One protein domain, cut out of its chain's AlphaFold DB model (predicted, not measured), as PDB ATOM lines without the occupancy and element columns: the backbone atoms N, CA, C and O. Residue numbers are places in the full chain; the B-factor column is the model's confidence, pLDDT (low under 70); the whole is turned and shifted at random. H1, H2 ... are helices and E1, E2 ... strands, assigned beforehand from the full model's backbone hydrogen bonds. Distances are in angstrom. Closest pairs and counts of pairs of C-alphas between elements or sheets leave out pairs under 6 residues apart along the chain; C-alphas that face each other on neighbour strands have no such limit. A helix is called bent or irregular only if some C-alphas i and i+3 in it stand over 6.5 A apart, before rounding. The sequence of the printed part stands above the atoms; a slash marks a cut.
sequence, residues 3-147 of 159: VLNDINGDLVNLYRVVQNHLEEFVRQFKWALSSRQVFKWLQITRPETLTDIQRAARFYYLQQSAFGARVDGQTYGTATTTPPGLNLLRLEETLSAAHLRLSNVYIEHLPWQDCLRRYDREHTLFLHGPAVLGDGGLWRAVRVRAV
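AT A GLANCE: This is residues 3 to 147 of the 159 residues of the protein "D12 class N6 adenine-specific DNA methyltransferase" of Azotobacter beijerinckii (UniProt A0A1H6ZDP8). This model has two lobes side by side: a small four-stranded sheet with H5 over one face, and a group of helices in which H3 lies between H1 and H2, with H1 crossing it. H4 runs along the edge of the helical lobe and brings the chain back to the sheet, while residues 66 to 87 and residues 129 to 141 form two long loops. The printed part has 145 residues, with five named helices and four named strands in the order E1 H1 H2 H3 H4 E2 H5 E3 E4; the sheet is mixed, in the order E2 E1 E4 E3, and the class is mixed, helices and strands. The whole is compact, with a radius of gyration of the C-alphas of 16.1 A and spans of 49 by 36 by 35 A.

IN THESE COORDINATES: Find C-alpha 3 at (67.269, 126.970, 141.550), where strand E1, residues 3 to 5, begins. Go on to helix H1, residues 10 to 27, which starts at C-alpha 10 (75.726, 114.137, 145.319) and spans 18.7 A; it has a kink of 109 degrees near residue 21 and is irregular, with C-alphas 20 and 23 at 8.9 A. Next come H2, residues 36 to 44, 12.8 A long, and H3, residues 52 to 65, 19.9 A long. H4, residues 88 to 102, covers 21.3 A and is also irregular, with C-alphas 89 and 92 at 7.6 A. Then read strand E2, residues 105 to 108, helix H5, residues 112 to 119, 10.6 A long, strand E3, residues 124 to 128, 12.7 A long, and strand E4, residues 142 to 146, 13.0 A long, which ends at C-alpha 146 (60.846, 133.676, 141.826).

HOW THE PARTS SIT: Start with the sheet, whose edge strands are E2 and E3. E1 and E2 are parallel at 30 degrees, with N 4 and O 106 within hydrogen-bond range at 2.8 A. E1 and E4 are antiparallel at 171 degrees, with N 144 and O 3 at 3.0 A. E3 and E4 form a hairpin, antiparallel at 154 degrees, with N 125 and O 145 at 2.9 A. H5 is on the sheet at a height of 8.7 A, over E4 and only just over E1, on which 3 of its C-alphas fall; on the local plane it runs along the strands, at 11 degrees to E4. E2, H5 and E3 make a split strand-helix-strand unit, two strands running the same way with E1 and E4 between them in the sheet, and its crossover is right-handed. E1, H1 to H4 and E2 make a strand-helix-strand unit, two parallel neighbours with helices between. Look outward: H1 only grazes the sheet, with residues 11 to 12. It touches H3, about perpendicular at 83 degrees, and their closest C-alphas, of Leu 14 and Ala 56, are 4.5 A apart. H2 touches H3 at a steep tilt of 47 degrees, opposite ways; the closest C-alphas, of Leu 42 and Arg 58, are 6.3 A apart. H4 touches no helix but is close to H1, not clearly touching, with the C-alphas of Val 26 and Leu 91 at 7.5 A. H5 is apart from H1, H2, H3 and H4. In H2, H3 and H5 every O i to N i+4 pair is within hydrogen-bond range; in H1 11 of 14 are, and in H4 9 of 11.

THE WHOLE: The two C-alphas farthest apart, of Trp 31 and Glu 122, are 49.5 A apart. The printed part has no cut. The links H3 to H4, 22 residues, and E3 to E4, 13 residues, are long. The mean pLDDT of the printed part is 78.0; look for values under 70 at residues 69 to 73, 80, 82 to 83, 85, 88 and 127 to 147.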
ATOM      1  N   VAL A   3      65.864 127.409 141.575       79.00
ATOM      2  CA  VAL A   3      67.269 126.970 141.550       79.00
ATOM      3  C   VAL A   3      67.550 126.180 142.815       79.00
ATOM      4  O   VAL A   3      67.170 126.620 143.900       79.00
ATOM      5  N   LEU A   4      68.213 125.037 142.676       78.56
ATOM      6  CA  LEU A   4      68.696 124.199 143.761       78.56
ATOM      7  C   LEU A   4      70.219 124.106 143.671       78.56
ATOM      8  O   LEU A   4      70.751 123.472 142.764       78.56
ATOM      9  N   ASN A   5      70.913 124.729 144.618       79.06
ATOM     10  CA  ASN A   5      72.363 124.596 144.726       79.06
ATOM     11  C   ASN A   5      72.727 123.366 145.569       79.06
ATOM     12  O   ASN A   5      72.282 123.278 146.713       79.06
ATOM     13  N   ASP A   6      73.542 122.464 145.034       77.94
ATOM     14  CA  ASP A   6      74.119 121.320 145.747       77.94
ATOM     15  C   ASP A   6      75.642 121.439 145.749       77.94
ATOM     16  O   ASP A   6      76.294 121.217 144.734       77.94
ATOM     17  N   ILE A   7      76.220 121.780 146.901       73.81
ATOM     18  CA  ILE A   7      77.671 121.955 147.041       73.81
ATOM     19  C   ILE A   7      78.446 120.627 147.033       73.81
ATOM     20  O   ILE A   7      79.620 120.601 146.659       73.81
ATOM     21  N   ASN A   8      77.805 119.523 147.427       74.56
ATOM     22  CA  ASN A   8      78.454 118.214 147.529       74.56
ATOM     23  C   ASN A   8      78.477 117.483 146.180       74.56
ATOM     24  O   ASN A   8      79.261 116.552 145.991       74.56
ATOM     25  N   GLY A   9      77.622 117.899 145.240       82.56
ATOM     26  CA  GLY A   9      77.478 117.278 143.925       82.56
ATOM     27  C   GLY A   9      76.854 115.878 143.971       82.56
ATOM     28  O   GLY A   9      76.833 115.184 142.953       82.56
ATOM     29  N   ASP A  10      76.338 115.452 145.125       86.19
ATOM     30  CA  ASP A  10      75.726 114.137 145.319       86.19
ATOM     31  C   ASP A  10      74.428 113.995 144.510       86.19
ATOM     32  O   ASP A  10      74.141 112.918 143.979       86.19
ATOM     33  N   LEU A  11      73.667 115.082 144.350       85.56
ATOM     34  CA  LEU A  11      72.447 115.113 143.546       85.56
ATOM     35  C   LEU A  11      72.760 114.937 142.059       85.56
ATOM     36  O   LEU A  11      72.129 114.126 141.383       85.56
ATOM     37  N   VAL A  12      73.752 115.672 141.549       87.31
ATOM     38  CA  VAL A  12      74.195 115.553 140.151       87.31
ATOM     39  C   VAL A  12      74.779 114.164 139.902       87.31
ATOM     40  O   VAL A  12      74.477 113.542 138.883       87.31
ATOM     41  N   ASN A  13      75.560 113.639 140.848       91.50
ATOM     42  CA  ASN A  13      76.084 112.281 140.785       91.50
ATOM     43  C   ASN A  13      74.961 111.233 140.706       91.50
ATOM     44  O   ASN A  13      74.987 110.377 139.823       91.50
ATOM     45  N   LEU A  14      73.941 111.334 141.568       90.38
ATOM     46  CA  LEU A  14      72.775 110.449 141.532       90.38
ATOM     47  C   LEU A  14      72.100 110.467 140.155       90.38
ATOM     48  O   LEU A  14      71.841 109.403 139.598       90.38
ATOM     49  N   TYR A  15      71.864 111.648 139.580       87.44
ATOM     50  CA  TYR A  15      71.244 111.754 138.259       87.44
ATOM     51  C   TYR A  15      72.082 111.129 137.150       87.44
ATOM     52  O   TYR A  15      71.545 110.392 136.326       87.44
ATOM     53  N   ARG A  16      73.397 111.370 137.148       91.31
ATOM     54  CA  ARG A  16      74.304 110.768 136.164       91.31
ATOM     55  C   ARG A  16      74.315 109.245 136.268       91.31
ATOM     56  O   ARG A  16      74.297 108.570 135.242       91.31
ATOM     57  N   VAL A  17      74.315 108.702 137.484       93.75
ATOM     58  CA  VAL A  17      74.265 107.254 137.716       93.75
ATOM     59  C   VAL A  17      72.930 106.673 137.264       93.75
ATOM     60  O   VAL A  17      72.924 105.682 136.548       93.75
ATOM     61  N   VAL A  18      71.804 107.293 137.617       89.56
ATOM     62  CA  VAL A  18      70.472 106.829 137.197       89.56
ATOM     63  C   VAL A  18      70.326 106.870 135.675       89.56
ATOM     64  O   VAL A  18      69.791 105.934 135.092       89.56
ATOM     65  N   GLN A  19      70.845 107.908 135.016       88.38
ATOM     66  CA  GLN A  19      70.780 108.044 133.561       88.38
ATOM     67  C   GLN A  19      71.570 106.955 132.821       88.38
ATOM     68  O   GLN A  19      71.118 106.478 131.785       88.38
ATOM     69  N   ASN A  20      72.754 106.588 133.320       91.12
ATOM     70  CA  ASN A  20      73.689 105.727 132.583       91.12
ATOM     71  C   ASN A  20      73.760 104.285 133.117       91.12
ATOM     72  O   ASN A  20      74.166 103.377 132.398       91.12
ATOM     73  N   HIS A  21      73.390 104.069 134.380       93.12
ATOM     74  CA  HIS A  21      73.622 102.832 135.130       93.12
ATOM     75  C   HIS A  21      72.447 102.493 136.067       93.12
ATOM     76  O   HIS A  21      72.662 102.048 137.198       93.12
ATOM     77  N   LEU A  22      71.202 102.698 135.614       88.62
ATOM     78  CA  LEU A  22      69.996 102.456 136.420       88.62
ATOM     79  C   LEU A  22      69.966 101.049 137.030       88.62
ATOM     80  O   LEU A  22      69.749 100.908 138.232       88.62
ATOM     81  N   GLU A  23      70.217 100.013 136.231       90.38
ATOM     82  CA  GLU A  23      70.167  98.624 136.703       90.38
ATOM     83  C   GLU A  23      71.181  98.360 137.821       90.38
ATOM     84  O   GLU A  23      70.854  97.752 138.840       90.38
ATOM     85  N   GLU A  24      72.407  98.867 137.668       93.00
ATOM     86  CA  GLU A  24      73.464  98.701 138.666       93.00
ATOM     87  C   GLU A  24      73.153  99.482 139.949       93.00
ATOM     88  O   GLU A  24      73.419  98.997 141.050       93.00
ATOM     89  N   PHE A  25      72.523 100.651 139.823       92.56
ATOM     90  CA  PHE A  25      72.020 101.416 140.958       92.56
ATOM     91  C   PHE A  25      70.907 100.671 141.707       92.56
ATOM     92  O   PHE A  25      71.000 100.499 142.921       92.56
ATOM     93  N   VAL A  26      69.888 100.170 141.001       89.88
ATOM     94  CA  VAL A  26      68.791  99.375 141.586       89.88
ATOM     95  C   VAL A  26      69.350  98.134 142.286       89.88
ATOM     96  O   VAL A  26      68.917  97.780 143.388       89.88
ATOM     97  N   ARG A  27      70.367  97.497 141.693       90.31
ATOM     98  CA  ARG A  27      71.010  96.298 142.238       90.31
ATOM     99  C   ARG A  27      71.630  96.522 143.617       90.31
ATOM    100  O   ARG A  27      71.571  95.599 144.431       90.31
ATOM    101  N   GLN A  28      72.130  97.726 143.918       90.94
ATOM    102  CA  GLN A  28      72.648  98.073 145.254       90.94
ATOM    103  C   GLN A  28      71.606  97.862 146.357       90.94
ATOM    104  O   GLN A  28      71.954  97.603 147.508       90.94
ATOM    105  N   PHE A  29      70.322  97.945 146.011       88.75
ATOM    106  CA  PHE A  29      69.243  97.864 146.976       88.75
ATOM    107  C   PHE A  29      68.572  96.495 147.047       88.75
ATOM    108  O   PHE A  29      67.743  96.327 147.930       88.75
ATOM    109  N   LYS A  30      68.897  95.520 146.178       83.94
ATOM    110  CA  LYS A  30      68.138  94.255 145.994       83.94
ATOM    111  C   LYS A  30      67.846  93.478 147.291       83.94
ATOM    112  O   LYS A  30      66.848  92.770 147.363       83.94
ATOM    113  N   TRP A  31      68.685  93.642 148.311       83.06
ATOM    114  CA  TRP A  31      68.515  93.069 149.653       83.06
ATOM    115  C   TRP A  31      68.720  94.100 150.767       83.06
ATOM    116  O   TRP A  31      69.011  93.754 151.912       83.06
ATOM    117  N   ALA A  32      68.621  95.386 150.433       84.81
ATOM    118  CA  ALA A  32      68.801  96.455 151.391       84.81
ATOM    119  C   ALA A  32      67.634  96.477 152.379       84.81
ATOM    120  O   ALA A  32      66.462  96.465 152.003       84.81
ATOM    121  N   LEU A  33      67.980  96.549 153.660       83.75
ATOM    122  CA  LEU A  33      67.024  96.678 154.747       83.75
ATOM    123  C   LEU A  33      67.038  98.107 155.284       83.75
ATOM    124  O   LEU A  33      68.083  98.761 155.369       83.75
ATOM    125  N   SER A  34      65.866  98.578 155.701       85.56
ATOM    126  CA  SER A  34      65.755  99.821 156.460       85.56
ATOM    127  C   SER A  34      66.231  99.577 157.890       85.56
ATOM    128  O   SER A  34      65.608  98.823 158.636       85.56
ATOM    129  N   SER A  35      67.359 100.177 158.269       88.19
ATOM    130  CA  SER A  35      67.971  99.983 159.582       88.19
ATOM    131  C   SER A  35      68.618 101.265 160.081       88.19
ATOM    132  O   SER A  35      69.432 101.888 159.398       88.19
ATOM    133  N   ARG A  36      68.325 101.613 161.338       88.94
ATOM    134  CA  ARG A  36      68.951 102.753 162.021       88.94
ATOM    135  C   ARG A  36      70.468 102.587 162.132       88.94
ATOM    136  O   ARG A  36      71.192 103.577 162.075       88.94
ATOM    137  N   GLN A  37      70.952 101.356 162.297       91.50
ATOM    138  CA  GLN A  37      72.387 101.088 162.402       91.50
ATOM    139  C   GLN A  37      73.082 101.293 161.052       91.50
ATOM    140  O   GLN A  37      74.101 101.977 160.993       91.50
ATOM    141  N   VAL A  38      72.487 100.780 159.969       90.75
ATOM    142  CA  VAL A  38      72.989 100.979 158.599       90.75
ATOM    143  C   VAL A  38      72.983 102.461 158.237       90.75
ATOM    144  O   VAL A  38      73.971 102.962 157.710       90.75
ATOM    145  N   PHE A  39      71.926 103.190 158.598       90.06
ATOM    146  CA  PHE A  39      71.858 104.637 158.408       90.06
ATOM    147  C   PHE A  39      73.031 105.370 159.068       90.06
ATOM    148  O   PHE A  39      73.715 106.145 158.406       90.06
ATOM    149  N   LYS A  40      73.314 105.087 160.347       90.69
ATOM    150  CA  LYS A  40      74.448 105.694 161.061       90.69
ATOM    151  C   LYS A  40      75.787 105.363 160.405       90.69
ATOM    152  O   LYS A  40      76.636 106.239 160.298       90.69
ATOM    153  N   TRP A  41      75.975 104.121 159.958       93.56
ATOM    154  CA  TRP A  41      77.187 103.728 159.237       93.56
ATOM    155  C   TRP A  41      77.342 104.504 157.933       93.56
ATOM    156  O   TRP A  41      78.396 105.080 157.696       93.56
ATOM    157  N   LEU A  42      76.278 104.612 157.138       91.81
ATOM    158  CA  LEU A  42      76.305 105.391 155.904       91.81
ATOM    159  C   LEU A  42      76.595 106.875 156.162       91.81
ATOM    160  O   LEU A  42      77.320 107.480 155.379       91.81
ATOM    161  N   GLN A  43      76.110 107.460 157.263       89.19
ATOM    162  CA  GLN A  43      76.442 108.843 157.623       89.19
ATOM    163  C   GLN A  43      77.947 109.047 157.835       89.19
ATOM    164  O   GLN A  43      78.494 110.016 157.313       89.19
ATOM    165  N   ILE A  44      78.617 108.134 158.546       91.88
ATOM    166  CA  ILE A  44      80.054 108.245 158.852       91.88
ATOM    167  C   ILE A  44      80.967 107.767 157.714       91.88
ATOM    168  O   ILE A  44      82.163 108.056 157.732       91.88
ATOM    169  N   THR A  45      80.434 107.036 156.729       92.12
ATOM    170  CA  THR A  45      81.204 106.592 155.563       92.12
ATOM    171  C   THR A  45      81.710 107.783 154.758       92.12
ATOM    172  O   THR A  45      80.930 108.642 154.341       92.12
ATOM    173  N   ARG A  46      83.016 107.767 154.485       90.50
ATOM    174  CA  ARG A  46      83.736 108.742 153.663       90.50
ATOM    175  C   ARG A  46      83.357 108.615 152.180       90.50
ATOM    176  O   ARG A  46      83.709 107.594 151.576       90.50
ATOM    177  N   PRO A  47      82.650 109.594 151.581       88.75
ATOM    178  CA  PRO A  47      82.189 109.513 150.193       88.75
ATOM    179  C   PRO A  47      83.318 109.341 149.172       88.75
ATOM    180  O   PRO A  47      83.114 108.689 148.156       88.75
ATOM    181  N   GLU A  48      84.505 109.876 149.453       89.69
ATOM    182  CA  GLU A  48      85.690 109.808 148.591       89.69
ATOM    183  C   GLU A  48      86.238 108.387 148.394       89.69
ATOM    184  O   GLU A  48      86.986 108.137 147.455       89.69
ATOM    185  N   THR A  49      85.861 107.449 149.266       92.19
ATOM    186  CA  THR A  49      86.256 106.036 149.152       92.19
ATOM    187  C   THR A  49      85.293 105.202 148.308       92.19
ATOM    188  O   THR A  49      85.553 104.025 148.063       92.19
ATOM    189  N   LEU A  50      84.169 105.786 147.889       94.12
ATOM    190  CA  LEU A  50      83.089 105.088 147.207       94.12
ATOM    191  C   LEU A  50      83.148 105.325 145.700       94.12
ATOM    192  O   LEU A  50      83.542 106.392 145.233       94.12
ATOM    193  N   THR A  51      82.674 104.347 144.931       95.88
ATOM    194  CA  THR A  51      82.383 104.576 143.511       95.88
ATOM    195  C   THR A  51      81.222 105.556 143.358       95.88
ATOM    196  O   THR A  51      80.401 105.710 144.264       95.88
ATOM    197  N   ASP A  52      81.082 106.172 142.183       94.44
ATOM    198  CA  ASP A  52      79.959 107.077 141.909       94.44
ATOM    199  C   ASP A  52      78.596 106.407 142.148       94.44
ATOM    200  O   ASP A  52      77.697 107.024 142.725       94.44
ATOM    201  N   ILE A  53      78.466 105.119 141.808       94.69
ATOM    202  CA  ILE A  53      77.247 104.331 142.041       94.69
ATOM    203  C   ILE A  53      76.998 104.132 143.538       94.69
ATOM    204  O   ILE A  53      75.885 104.344 144.017       94.69
ATOM    205  N   GLN A  54      78.030 103.763 144.296       94.19
ATOM    206  CA  GLN A  54      77.924 103.583 145.745       94.19
ATOM    207  C   GLN A  54      77.619 104.903 146.457       94.19
ATOM    208  O   GLN A  54      76.809 104.937 147.383       94.19
ATOM    209  N   ARG A  55      78.218 106.008 146.003       94.12
ATOM    210  CA  ARG A  55      77.948 107.351 146.518       94.12
ATOM    211  C   ARG A  55      76.507 107.774 146.234       94.12
ATOM    212  O   ARG A  55      75.831 108.253 147.144       94.12
ATOM    213  N   ALA A  56      76.007 107.521 145.024       92.62
ATOM    214  CA  ALA A  56      74.610 107.752 144.664       92.62
ATOM    215  C   ALA A  56      73.656 106.911 145.530       92.62
ATOM    216  O   ALA A  56      72.679 107.437 146.066       92.62
ATOM    217  N   ALA A  57      73.953 105.621 145.718       92.88
ATOM    218  CA  ALA A  57      73.141 104.722 146.537       92.88
ATOM    219  C   ALA A  57      73.121 105.148 148.014       92.88
ATOM    220  O   ALA A  57      72.059 105.201 148.635       92.88
ATOM    221  N   ARG A  58      74.280 105.535 148.562       92.38
ATOM    222  CA  ARG A  58      74.403 106.109 149.908       92.38
ATOM    223  C   ARG A  58      73.532 107.353 150.057       92.38
ATOM    224  O   ARG A  58      72.741 107.425 150.994       92.38
ATOM    225  N   PHE A  59      73.675 108.321 149.150       90.25
ATOM    226  CA  PHE A  59      72.899 109.560 149.182       90.25
ATOM    227  C   PHE A  59      71.394 109.270 149.137       90.25
ATOM    228  O   PHE A  59      70.646 109.756 149.983       90.25
ATOM    229  N   TYR A  60      70.958 108.400 148.225       89.44
ATOM    230  CA  TYR A  60      69.557 108.002 148.113       89.44
ATOM    231  C   TYR A  60      69.031 107.330 149.390       89.44
ATOM    232  O   TYR A  60      67.974 107.712 149.893       89.44
ATOM    233  N   TYR A  61      69.779 106.379 149.965       89.94
ATOM    234  CA  TYR A  61      69.393 105.705 151.209       89.94
ATOM    235  C   TYR A  61      69.198 106.701 152.354       89.94
ATOM    236  O   TYR A  61      68.204 106.628 153.083       89.94
ATOM    237  N   LEU A  62      70.142 107.634 152.514       88.81
ATOM    238  CA  LEU A  62      70.084 108.657 153.552       88.81
ATOM    239  C   LEU A  62      68.877 109.577 153.350       88.81
ATOM    240  O   LEU A  62      68.138 109.803 154.302       88.81
ATOM    241  N   GLN A  63      68.615 110.031 152.123       85.81
ATOM    242  CA  GLN A  63      67.478 110.907 151.834       85.81
ATOM    243  C   GLN A  63      66.123 110.234 152.080       85.81
ATOM    244  O   GLN A  63      65.225 110.884 152.613       85.81
ATOM    245  N   GLN A  64      65.979 108.943 151.761       84.12
ATOM    246  CA  GLN A  64      64.731 108.208 152.012       84.12
ATOM    247  C   GLN A  64      64.526 107.822 153.476       84.12
ATOM    248  O   GLN A  64      63.393 107.673 153.933       84.12
ATOM    249  N   SER A  65      65.618 107.635 154.214       84.75
ATOM    250  CA  SER A  65      65.570 107.204 155.612       84.75
ATOM    251  C   SER A  65      65.616 108.374 156.598       84.75
ATOM    252  O   SER A  65      65.381 108.175 157.789       84.75
ATOM    253  N   ALA A  66      65.942 109.585 156.144       83.38
ATOM    254  CA  ALA A  66      66.021 110.770 156.988       83.38
ATOM    255  C   ALA A  66      64.644 111.406 157.215       83.38
ATOM    256  O   ALA A  66      63.845 111.584 156.293       83.38
ATOM    257  N   PHE A  67      64.384 111.839 158.447       77.44
ATOM    258  CA  PHE A  67      63.196 112.620 158.765       77.44
ATOM    259  C   PHE A  67      63.204 113.954 158.003       77.44
ATOM    260  O   PHE A  67      64.147 114.744 158.098       77.44
ATOM    261  N   GLY A  68      62.142 114.203 157.232       73.44
ATOM    262  CA  GLY A  68      61.999 115.411 156.419       73.44
ATOM    263  C   GLY A  68      63.009 115.535 155.272       73.44
ATOM    264  O   GLY A  68      63.207 116.649 154.793       73.44
ATOM    265  N   ALA A  69      63.665 114.436 154.866       67.81
ATOM    266  CA  ALA A  69      64.644 114.391 153.771       67.81
ATOM    267  C   ALA A  69      65.742 115.475 153.862       67.81
ATOM    268  O   ALA A  69      66.224 115.993 152.849       67.81
ATOM    269  N   ARG A  70      66.121 115.852 155.091       66.56
ATOM    270  CA  ARG A  70      67.172 116.845 155.335       66.56
ATOM    271  C   ARG A  70      68.509 116.301 154.839       66.56
ATOM    272  O   ARG A  70      68.789 115.127 155.026       66.56
ATOM    273  N   VAL A  71      69.332 117.153 154.235       65.44
ATOM    274  CA  VAL A  71      70.697 116.782 153.812       65.44
ATOM    275  C   VAL A  71      71.698 116.994 154.955       65.44
ATOM    276  O   VAL A  71      72.650 116.234 155.093       65.44
ATOM    277  N   ASP A  72      71.447 117.984 155.817       64.19
ATOM    278  CA  ASP A  72      72.269 118.315 156.985       64.19
ATOM    279  C   ASP A  72      71.484 118.091 158.287       64.19
ATOM    280  O   ASP A  72      70.258 118.242 158.317       64.19
ATOM    281  N   GLY A  73      72.167 117.675 159.359       66.81
ATOM    282  CA  GLY A  73      71.506 117.320 160.625       66.81
ATOM    283  C   GLY A  73      70.527 116.144 160.493       66.81
ATOM    284  O   GLY A  73      69.479 116.116 161.139       66.81
ATOM    285  N   GLN A  74      70.844 115.196 159.609       77.38
ATOM    286  CA  GLN A  74      70.025 114.028 159.299       77.38
ATOM    287  C   GLN A  74      69.737 113.168 160.535       77.38
ATOM    288  O   GLN A  74      70.644 112.608 161.153       77.38
ATOM    289  N   THR A  75      68.454 112.990 160.844       79.81
ATOM    290  CA  THR A  75      67.974 112.049 161.860       79.81
ATOM    291  C   THR A  75      67.196 110.925 161.193       79.81
ATOM    292  O   THR A  75      66.449 111.154 160.246       79.81
ATOM    293  N   TYR A  76      67.371 109.694 161.671       80.62
ATOM    294  CA  TYR A  76      66.658 108.547 161.110       80.62
ATOM    295  C   TYR A  76      65.157 108.655 161.403       80.62
ATOM    296  O   TYR A  76      64.750 108.659 162.572       80.62
ATOM    297  N   GLY A  77      64.363 108.743 160.339       79.19
ATOM    298  CA  GLY A  77      62.916 108.857 160.374       79.19
ATOM    299  C   GLY A  77      62.252 107.521 160.682       79.19
ATOM    300  O   GLY A  77      62.609 106.480 160.139       79.19
ATOM    301  N   THR A  78      61.264 107.554 161.567       74.44
ATOM    302  CA  THR A  78      60.402 106.410 161.873       74.44
ATOM    303  C   THR A  78      58.965 106.885 161.934       74.44
ATOM    304  O   THR A  78      58.692 107.898 162.575       74.44
ATOM    305  N   ALA A  79      58.058 106.141 161.316       70.19
ATOM    306  CA  ALA A  79      56.622 106.345 161.434       70.19
ATOM    307  C   ALA A  79      55.979 105.040 161.912       70.19
ATOM    308  O   ALA A  79      56.393 103.958 161.506       70.19
ATOM    309  N   THR A  80      54.976 105.138 162.782       66.50
ATOM    310  CA  THR A  80      54.172 103.984 163.225       66.50
ATOM    311  C   THR A  80      53.028 103.673 162.261       66.50
ATOM    312  O   THR A  80      52.448 102.596 162.318       66.50
ATOM    313  N   THR A  81      52.710 104.612 161.369       72.56
ATOM    314  CA  THR A  81      51.564 104.573 160.453       72.56
ATOM    315  C   THR A  81      51.951 104.301 159.003       72.56
ATOM    316  O   THR A  81      51.080 104.180 158.145       72.56
ATOM    317  N   THR A  82      53.243 104.243 158.683       65.25
ATOM    318  CA  THR A  82      53.725 104.114 157.302       65.25
ATOM    319  C   THR A  82      54.946 103.200 157.272       65.25
ATOM    320  O   THR A  82      55.799 103.315 158.157       65.25
ATOM    321  N   PRO A  83      55.051 102.285 156.289       68.69
ATOM    322  CA  PRO A  83      56.236 101.452 156.133       68.69
ATOM    323  C   PRO A  83      57.489 102.303 155.852       68.69
ATOM    324  O   PRO A  83      57.371 103.460 155.438       68.69
ATOM    325  N   PRO A  84      58.698 101.748 156.057       73.19
ATOM    326  CA  PRO A  84      59.941 102.447 155.754       73.19
ATOM    327  C   PRO A  84      59.991 102.969 154.310       73.19
ATOM    328  O   PRO A  84      59.548 102.291 153.384       73.19
ATOM    329  N   GLY A  85      60.559 104.165 154.123       66.88
ATOM    330  CA  GLY A  85      60.577 104.861 152.828       66.88
ATOM    331  C   GLY A  85      61.412 104.174 151.743       66.88
ATOM    332  O   GLY A  85      61.175 104.386 150.556       66.88
ATOM    333  N   LEU A  86      62.363 103.314 152.124       72.62
ATOM    334  CA  LEU A  86      63.132 102.520 151.173       72.62
ATOM    335  C   LEU A  86      62.300 101.322 150.700       72.62
ATOM    336  O   LEU A  86      62.281 100.272 151.343       72.62
ATOM    337  N   ASN A  87      61.633 101.477 149.558       70.94
ATOM    338  CA  ASN A  87      60.916 100.397 148.890       70.94
ATOM    339  C   ASN A  87      61.492 100.149 147.494       70.94
ATOM    340  O   ASN A  87      61.301 100.942 146.574       70.94
ATOM    341  N   LEU A  88      62.152  99.001 147.347       68.31
ATOM    342  CA  LEU A  88      62.707  98.505 146.091       68.31
ATOM    343  C   LEU A  88      61.717  98.490 144.932       68.31
ATOM    344  O   LEU A  88      62.051  98.920 143.834       68.31
ATOM    345  N   LEU A  89      60.496  98.019 145.189       70.00
ATOM    346  CA  LEU A  89      59.459  97.872 144.167       70.00
ATOM    347  C   LEU A  89      58.969  99.227 143.648       70.00
ATOM    348  O   LEU A  89      58.353  99.290 142.592       70.00
ATOM    349  N   ARG A  90      59.234 100.308 144.389       76.75
ATOM    350  CA  ARG A  90      58.802 101.673 144.062       76.75
ATOM    351  C   ARG A  90      59.971 102.615 143.792       76.75
ATOM    352  O   ARG A  90      59.775 103.830 143.708       76.75
ATOM    353  N   LEU A  91      61.187 102.079 143.676       82.69
ATOM    354  CA  LEU A  91      62.393 102.876 143.474       82.69
ATOM    355  C   LEU A  91      62.275 103.702 142.187       82.69
ATOM    356  O   LEU A  91      62.461 104.916 142.216       82.69
ATOM    357  N   GLU A  92      61.886 103.056 141.089       81.56
ATOM    358  CA  GLU A  92      61.713 103.691 139.779       81.56
ATOM    359  C   GLU A  92      60.582 104.722 139.774       81.56
ATOM    360  O   GLU A  92      60.769 105.829 139.273       81.56
ATOM    361  N   GLU A  93      59.442 104.419 140.408       84.31
ATOM    362  CA  GLU A  93      58.345 105.385 140.575       84.31
ATOM    363  C   GLU A  93      58.829 106.645 141.301       84.31
ATOM    364  O   GLU A  93      58.534 107.772 140.901       84.31
ATOM    365  N   THR A  94      59.621 106.455 142.357       82.75
ATOM    366  CA  THR A  94      60.144 107.553 143.169       82.75
ATOM    367  C   THR A  94      61.177 108.377 142.404       82.75
ATOM    368  O   THR A  94      61.177 109.605 142.499       82.75
ATOM    369  N   LEU A  95      62.037 107.724 141.617       83.12
ATOM    370  CA  LEU A  95      62.993 108.395 140.735       83.12
ATOM    371  C   LEU A  95      62.275 109.197 139.644       83.12
ATOM    372  O   LEU A  95      62.629 110.351 139.405       83.12
ATOM    373  N   SER A  96      61.229 108.630 139.041       84.31
ATOM    374  CA  SER A  96      60.402 109.306 138.039       84.31
ATOM    375  C   SER A  96      59.694 110.532 138.623       84.31
ATOM    376  O   SER A  96      59.787 111.633 138.077       84.31
ATOM    377  N   ALA A  97      59.078 110.401 139.802       84.19
ATOM    378  CA  ALA A  97      58.455 111.523 140.501       84.19
ATOM    379  C   ALA A  97      59.470 112.625 140.861       84.19
ATOM    380  O   ALA A  97      59.187 113.818 140.706       84.19
ATOM    381  N   ALA A  98      60.673 112.245 141.305       80.69
ATOM    382  CA  ALA A  98      61.750 113.188 141.586       80.69
ATOM    383  C   ALA A  98      62.215 113.920 140.318       80.69
ATOM    384  O   ALA A  98      62.396 115.140 140.364       80.69
ATOM    385  N   HIS A  99      62.342 113.205 139.197       83.06
ATOM    386  CA  HIS A  99      62.678 113.778 137.896       83.06
ATOM    387  C   HIS A  99      61.618 114.785 137.440       83.06
ATOM    388  O   HIS A  99      61.959 115.920 137.127       83.06
ATOM    389  N   LEU A 100      60.330 114.429 137.489       83.62
ATOM    390  CA  LEU A 100      59.245 115.341 137.116       83.62
ATOM    391  C   LEU A 100      59.250 116.616 137.965       83.62
ATOM    392  O   LEU A 100      59.114 117.714 137.427       83.62
ATOM    393  N   ARG A 101      59.479 116.500 139.278       83.88
ATOM    394  CA  ARG A 101      59.587 117.660 140.175       83.88
ATOM    395  C   ARG A 101      60.781 118.548 139.827       83.88
ATOM    396  O   ARG A 101      60.673 119.768 139.900       83.88
ATOM    397  N   LEU A 102      61.923 117.938 139.518       80.81
ATOM    398  CA  LEU A 102      63.176 118.650 139.264       80.81
ATOM    399  C   LEU A 102      63.349 119.089 137.806       80.81
ATOM    400  O   LEU A 102      64.216 119.910 137.541       80.81
ATOM    401  N   SER A 103      62.489 118.640 136.888       82.44
ATOM    402  CA  SER A 103      62.518 119.006 135.464       82.44
ATOM    403  C   SER A 103      62.456 120.519 135.210       82.44
ATOM    404  O   SER A 103      63.021 121.008 134.239       82.44
ATOM    405  N   ASN A 104      61.821 121.268 136.115       81.94
ATOM    406  CA  ASN A 104      61.668 122.723 136.040       81.94
ATOM    407  C   ASN A 104      62.602 123.483 137.004       81.94
ATOM    408  O   ASN A 104      62.372 124.662 137.297       81.94
ATOM    409  N   VAL A 105      63.627 122.808 137.536       82.56
ATOM    410  CA  VAL A 105      64.564 123.343 138.529       82.56
ATOM    411  C   VAL A 105      65.973 123.371 137.947       82.56
ATOM    412  O   VAL A 105      66.476 122.361 137.464       82.56
ATOM    413  N   TYR A 106      66.641 124.519 138.037       84.06
ATOM    414  CA  TYR A 106      68.064 124.616 137.721       84.06
ATOM    415  C   TYR A 106      68.874 124.013 138.866       84.06
ATOM    416  O   TYR A 106      68.714 124.429 140.012       84.06
ATOM    417  N   ILE A 107      69.728 123.035 138.572       83.44
ATOM    418  CA  ILE A 107      70.629 122.438 139.561       83.44
ATOM    419  C   ILE A 107      72.004 123.080 139.389       83.44
ATOM    420  O   ILE A 107      72.604 122.972 138.323       83.44
ATOM    421  N   GLU A 108      72.487 123.746 140.433       84.62
ATOM    422  CA  GLU A 108      73.779 124.433 140.450       84.62
ATOM    423  C   GLU A 108      74.763 123.712 141.376       84.62
ATOM    424  O   GLU A 108      74.370 123.143 142.396       84.62
ATOM    425  N   HIS A 109      76.048 123.764 141.028       83.44
ATOM    426  CA  HIS A 109      77.150 123.252 141.848       83.44
ATOM    427  C   HIS A 109      78.168 124.369 142.083       83.44
ATOM    428  O   HIS A 109      79.271 124.358 141.544       83.44
ATOM    429  N   LEU A 110      77.761 125.387 142.844       80.94
ATOM    430  CA  LEU A 110      78.563 126.586 143.091       80.94
ATOM    431  C   LEU A 110      78.735 126.860 144.593       80.94
ATOM    432  O   LEU A 110      77.874 126.483 145.400       80.94
ATOM    433  N   PRO A 111      79.801 127.582 144.994       80.81
ATOM    434  CA  PRO A 111      79.837 128.240 146.294       80.81
ATOM    435  C   PRO A 111      78.580 129.097 146.486       80.81
ATOM    436  O   PRO A 111      78.104 129.759 145.559       80.81
ATOM    437  N   TRP A 112      78.015 129.093 147.693       71.62
ATOM    438  CA  TRP A 112      76.720 129.735 147.938       71.62
ATOM    439  C   TRP A 112      76.741 131.243 147.645       71.62
ATOM    440  O   TRP A 112      75.729 131.783 147.204       71.62
ATOM    441  N   GLN A 113      77.883 131.916 147.839       79.19
ATOM    442  CA  GLN A 113      78.046 133.339 147.530       79.19
ATOM    443  C   GLN A 113      77.889 133.607 146.032       79.19
ATOM    444  O   GLN A 113      77.307 134.616 145.635       79.19
ATOM    445  N   ASP A 114      78.387 132.701 145.194       82.56
ATOM    446  CA  ASP A 114      78.315 132.820 143.740       82.56
ATOM    447  C   ASP A 114      76.895 132.565 143.254       82.56
ATOM    448  O   ASP A 114      76.379 133.320 142.432       82.56
ATOM    449  N   CYS A 115      76.231 131.563 143.834       79.25
ATOM    450  CA  CYS A 115      74.819 131.299 143.584       79.25
ATOM    451  C   CYS A 115      73.955 132.511 143.978       79.25
ATOM    452  O   CYS A 115      73.131 132.972 143.188       79.25
ATOM    453  N   LEU A 116      74.200 133.106 145.151       79.75
ATOM    454  CA  LEU A 116      73.474 134.294 145.598       79.75
ATOM    455  C   LEU A 116      73.690 135.469 144.643       79.75
ATOM    456  O   LEU A 116      72.718 136.009 144.127       79.75
ATOM    457  N   ARG A 117      74.942 135.804 144.308       84.62
ATOM    458  CA  ARG A 117      75.247 136.873 143.339       84.62
ATOM    459  C   ARG A 117      74.583 136.649 141.981       84.62
ATOM    460  O   ARG A 117      74.144 137.601 141.343       84.62
ATOM    461  N   ARG A 118      74.491 135.396 141.532       85.50
ATOM    462  CA  ARG A 118      73.921 135.054 140.226       85.50
ATOM    463  C   ARG A 118      72.407 135.248 140.175       85.50
ATOM    464  O   ARG A 118      71.909 135.747 139.161       85.50
ATOM    465  N   TYR A 119      71.691 134.919 141.249       82.50
ATOM    466  CA  TYR A 119      70.220 134.888 141.276       82.50
ATOM    467  C   TYR A 119      69.554 135.965 142.142       82.50
ATOM    468  O   TYR A 119      68.324 136.041 142.151       82.50
ATOM    469  N   ASP A 120      70.317 136.817 142.832       82.44
ATOM    470  CA  ASP A 120      69.771 137.933 143.612       82.44
ATOM    471  C   ASP A 120      69.055 138.932 142.693       82.44
ATOM    472  O   ASP A 120      69.669 139.563 141.830       82.44
ATOM    473  N   ARG A 121      67.728 138.995 142.809       80.88
ATOM    474  CA  ARG A 121      66.821 139.875 142.063       80.88
ATOM    475  C   ARG A 121      65.717 140.310 143.017       80.88
ATOM    476  O   ARG A 121      65.398 139.593 143.958       80.88
ATOM    477  N   GLU A 122      65.061 141.428 142.724       77.75
ATOM    478  CA  GLU A 122      63.970 141.953 143.564       77.75
ATOM    479  C   GLU A 122      62.814 140.961 143.779       77.75
ATOM    480  O   GLU A 122      62.132 141.009 144.797       77.75
ATOM    481  N   HIS A 123      62.614 140.033 142.842       71.75
ATOM    482  CA  HIS A 123      61.579 139.000 142.898       71.75
ATOM    483  C   HIS A 123      62.092 137.639 143.402       71.75
ATOM    484  O   HIS A 123      61.397 136.632 143.262       71.75
ATOM    485  N   THR A 124      63.308 137.571 143.944       72.62
ATOM    486  CA  THR A 124      63.922 136.325 144.409       72.62
ATOM    487  C   THR A 124      63.693 136.113 145.901       72.62
ATOM    488  O   THR A 124      64.091 136.921 146.735       72.62
ATOM    489  N   LEU A 125      63.134 134.956 146.252       75.31
ATOM    490  CA  LEU A 125      63.127 134.448 147.618       75.31
ATOM    491  C   LEU A 125      64.260 133.435 147.806       75.31
ATOM    492  O   LEU A 125      64.289 132.407 147.124       75.31
ATOM    493  N   PHE A 126      65.148 133.702 148.764       72.50
ATOM    494  CA  PHE A 126      66.172 132.760 149.212       72.50
ATOM    495  C   PHE A 126      65.656 131.949 150.399       72.50
ATOM    496  O   PHE A 126      65.333 132.490 151.454       72.50
ATOM    497  N   LEU A 127      65.578 130.634 150.221       67.19
ATOM    498  CA  LEU A 127      65.233 129.694 151.278       67.19
ATOM    499  C   LEU A 127      66.500 128.971 151.726       67.19
ATOM    500  O   LEU A 127      67.129 128.245 150.948       67.19
ATOM    501  N   HIS A 128      66.851 129.181 152.992       65.31
ATOM    502  CA  HIS A 128      68.001 128.566 153.642       65.31
ATOM    503  C   HIS A 128      67.558 127.340 154.448       65.31
ATOM    504  O   HIS A 128      66.545 127.378 155.151       65.31
ATOM    505  N   GLY A 129      68.315 126.243 154.353       54.00
ATOM    506  CA  GLY A 129      68.209 125.143 155.318       54.00
ATOM    507  C   GLY A 129      68.717 125.570 156.708       54.00
ATOM    508  O   GLY A 129      69.444 126.560 156.802       54.00
ATOM    509  N   PRO A 130      68.355 124.858 157.792       46.19
ATOM    510  CA  PRO A 130      68.848 125.184 159.129       46.19
ATOM    511  C   PRO A 130      70.377 125.038 159.182       46.19
ATOM    512  O   PRO A 130      70.900 123.977 158.858       46.19
ATOM    513  N   ALA A 131      71.082 126.100 159.580       46.97
ATOM    514  CA  ALA A 131      72.518 126.061 159.845       46.97
ATOM    515  C   ALA A 131      72.791 125.563 161.267       46.97
ATOM    516  O   ALA A 131      72.150 126.013 162.219       46.97
ATOM    517  N   VAL A 132      73.784 124.686 161.428       37.47
ATOM    518  CA  VAL A 132      74.407 124.464 162.735       37.47
ATOM    519  C   VAL A 132      75.353 125.641 162.987       37.47
ATOM    520  O   VAL A 132      76.364 125.796 162.306       37.47
ATOM    521  N   LEU A 133      74.989 126.508 163.934       33.50
ATOM    522  CA  LEU A 133      75.855 127.568 164.456       33.50
ATOM    523  C   LEU A 133      77.085 126.909 165.095       33.50
ATOM    524  O   LEU A 133      76.960 126.275 166.140       33.50
ATOM    525  N   GLY A 134      78.258 127.018 164.468       33.28
ATOM    526  CA  GLY A 134      79.485 126.476 165.054       33.28
ATOM    527  C   GLY A 134      80.753 126.597 164.214       33.28
ATOM    528  O   GLY A 134      81.811 126.786 164.795       33.28
ATOM    529  N   ASP A 135      80.671 126.573 162.884       33.09
ATOM    530  CA  ASP A 135      81.848 126.739 162.020       33.09
ATOM    531  C   ASP A 135      81.486 127.572 160.788       33.09
ATOM    532  O   ASP A 135      80.459 127.344 160.147       33.09
ATOM    533  N   GLY A 136      82.303 128.580 160.487       36.38
ATOM    534  CA  GLY A 136      82.030 129.642 159.518       36.38
ATOM    535  C   GLY A 136      81.354 129.208 158.207       36.38
ATOM    536  O   GLY A 136      81.994 128.709 157.289       36.38
ATOM    537  N   GLY A 137      80.060 129.522 158.078       38.06
ATOM    538  CA  GLY A 137      79.437 129.916 156.809       38.06
ATOM    539  C   GLY A 137      79.242 128.859 155.715       38.06
ATOM    540  O   GLY A 137      79.260 129.225 154.538       38.06
ATOM    541  N   LEU A 138      79.017 127.584 156.043       37.94
ATOM    542  CA  LEU A 138      78.712 126.550 155.040       37.94
ATOM    543  C   LEU A 138      77.199 126.382 154.822       37.94
ATOM    544  O   LEU A 138      76.566 125.476 155.358       37.94
ATOM    545  N   TRP A 139      76.607 127.237 153.986       42.50
ATOM    546  CA  TRP A 139      75.238 127.043 153.492       42.50
ATOM    547  C   TRP A 139      75.234 125.982 152.382       42.50
ATOM    548  O   TRP A 139      75.738 126.222 151.286       42.50
ATOM    549  N   ARG A 140      74.697 124.790 152.670       49.66
ATOM    550  CA  ARG A 140      74.821 123.602 151.797       49.66
ATOM    551  C   ARG A 140      73.730 123.448 150.737       49.66
ATOM    552  O   ARG A 140      73.934 122.714 149.778       49.66
ATOM    553  N   ALA A 141      72.607 124.153 150.876       44.53
ATOM    554  CA  ALA A 141      71.583 124.230 149.842       44.53
ATOM    555  C   ALA A 141      70.888 125.593 149.870       44.53
ATOM    556  O   ALA A 141      70.420 126.043 150.918       44.53
ATOM    557  N   VAL A 142      70.822 126.239 148.707       52.03
ATOM    558  CA  VAL A 142      70.057 127.469 148.488       52.03
ATOM    559  C   VAL A 142      68.935 127.113 147.534       52.03
ATOM    560  O   VAL A 142      69.204 126.675 146.413       52.03
ATOM    561  N   ARG A 143      67.688 127.283 147.980       60.31
ATOM    562  CA  ARG A 143      66.541 127.279 147.075       60.31
ATOM    563  C   ARG A 143      66.197 128.721 146.735       60.31
ATOM    564  O   ARG A 143      65.826 129.494 147.613       60.31
ATOM    565  N   VAL A 144      66.301 129.057 145.460       61.59
ATOM    566  CA  VAL A 144      65.853 130.338 144.904       61.59
ATOM    567  C   VAL A 144      64.473 130.109 144.318       61.59
ATOM    568  O   VAL A 144      64.316 129.209 143.497       61.59
ATOM    569  N   ARG A 145      63.474 130.901 144.710       63.06
ATOM    570  CA  ARG A 145      62.156 130.895 144.062       63.06
ATOM    571  C   ARG A 145      61.797 132.301 143.604       63.06
ATOM    572  O   ARG A 145      61.784 133.218 144.415       63.06
ATOM    573  N   ALA A 146      61.461 132.448 142.325       56.88
ATOM    574  CA  ALA A 146      60.846 133.676 141.826       56.88
ATOM    575  C   ALA A 146      59.413 133.806 142.375       56.88
ATOM    576  O   ALA A 146      58.617 132.873 142.225       56.88
ATOM    577  N   VAL A 147      59.090 134.935 143.002       53.19
ATOM    578  CA  VAL A 147      57.743 135.265 143.490       53.19
ATOM    579  C   VAL A 147      57.040 136.138 142.438       53.19
ATOM    580  O   VAL A 147      57.676 137.060 141.924       53.19
TER     581      VAL A 147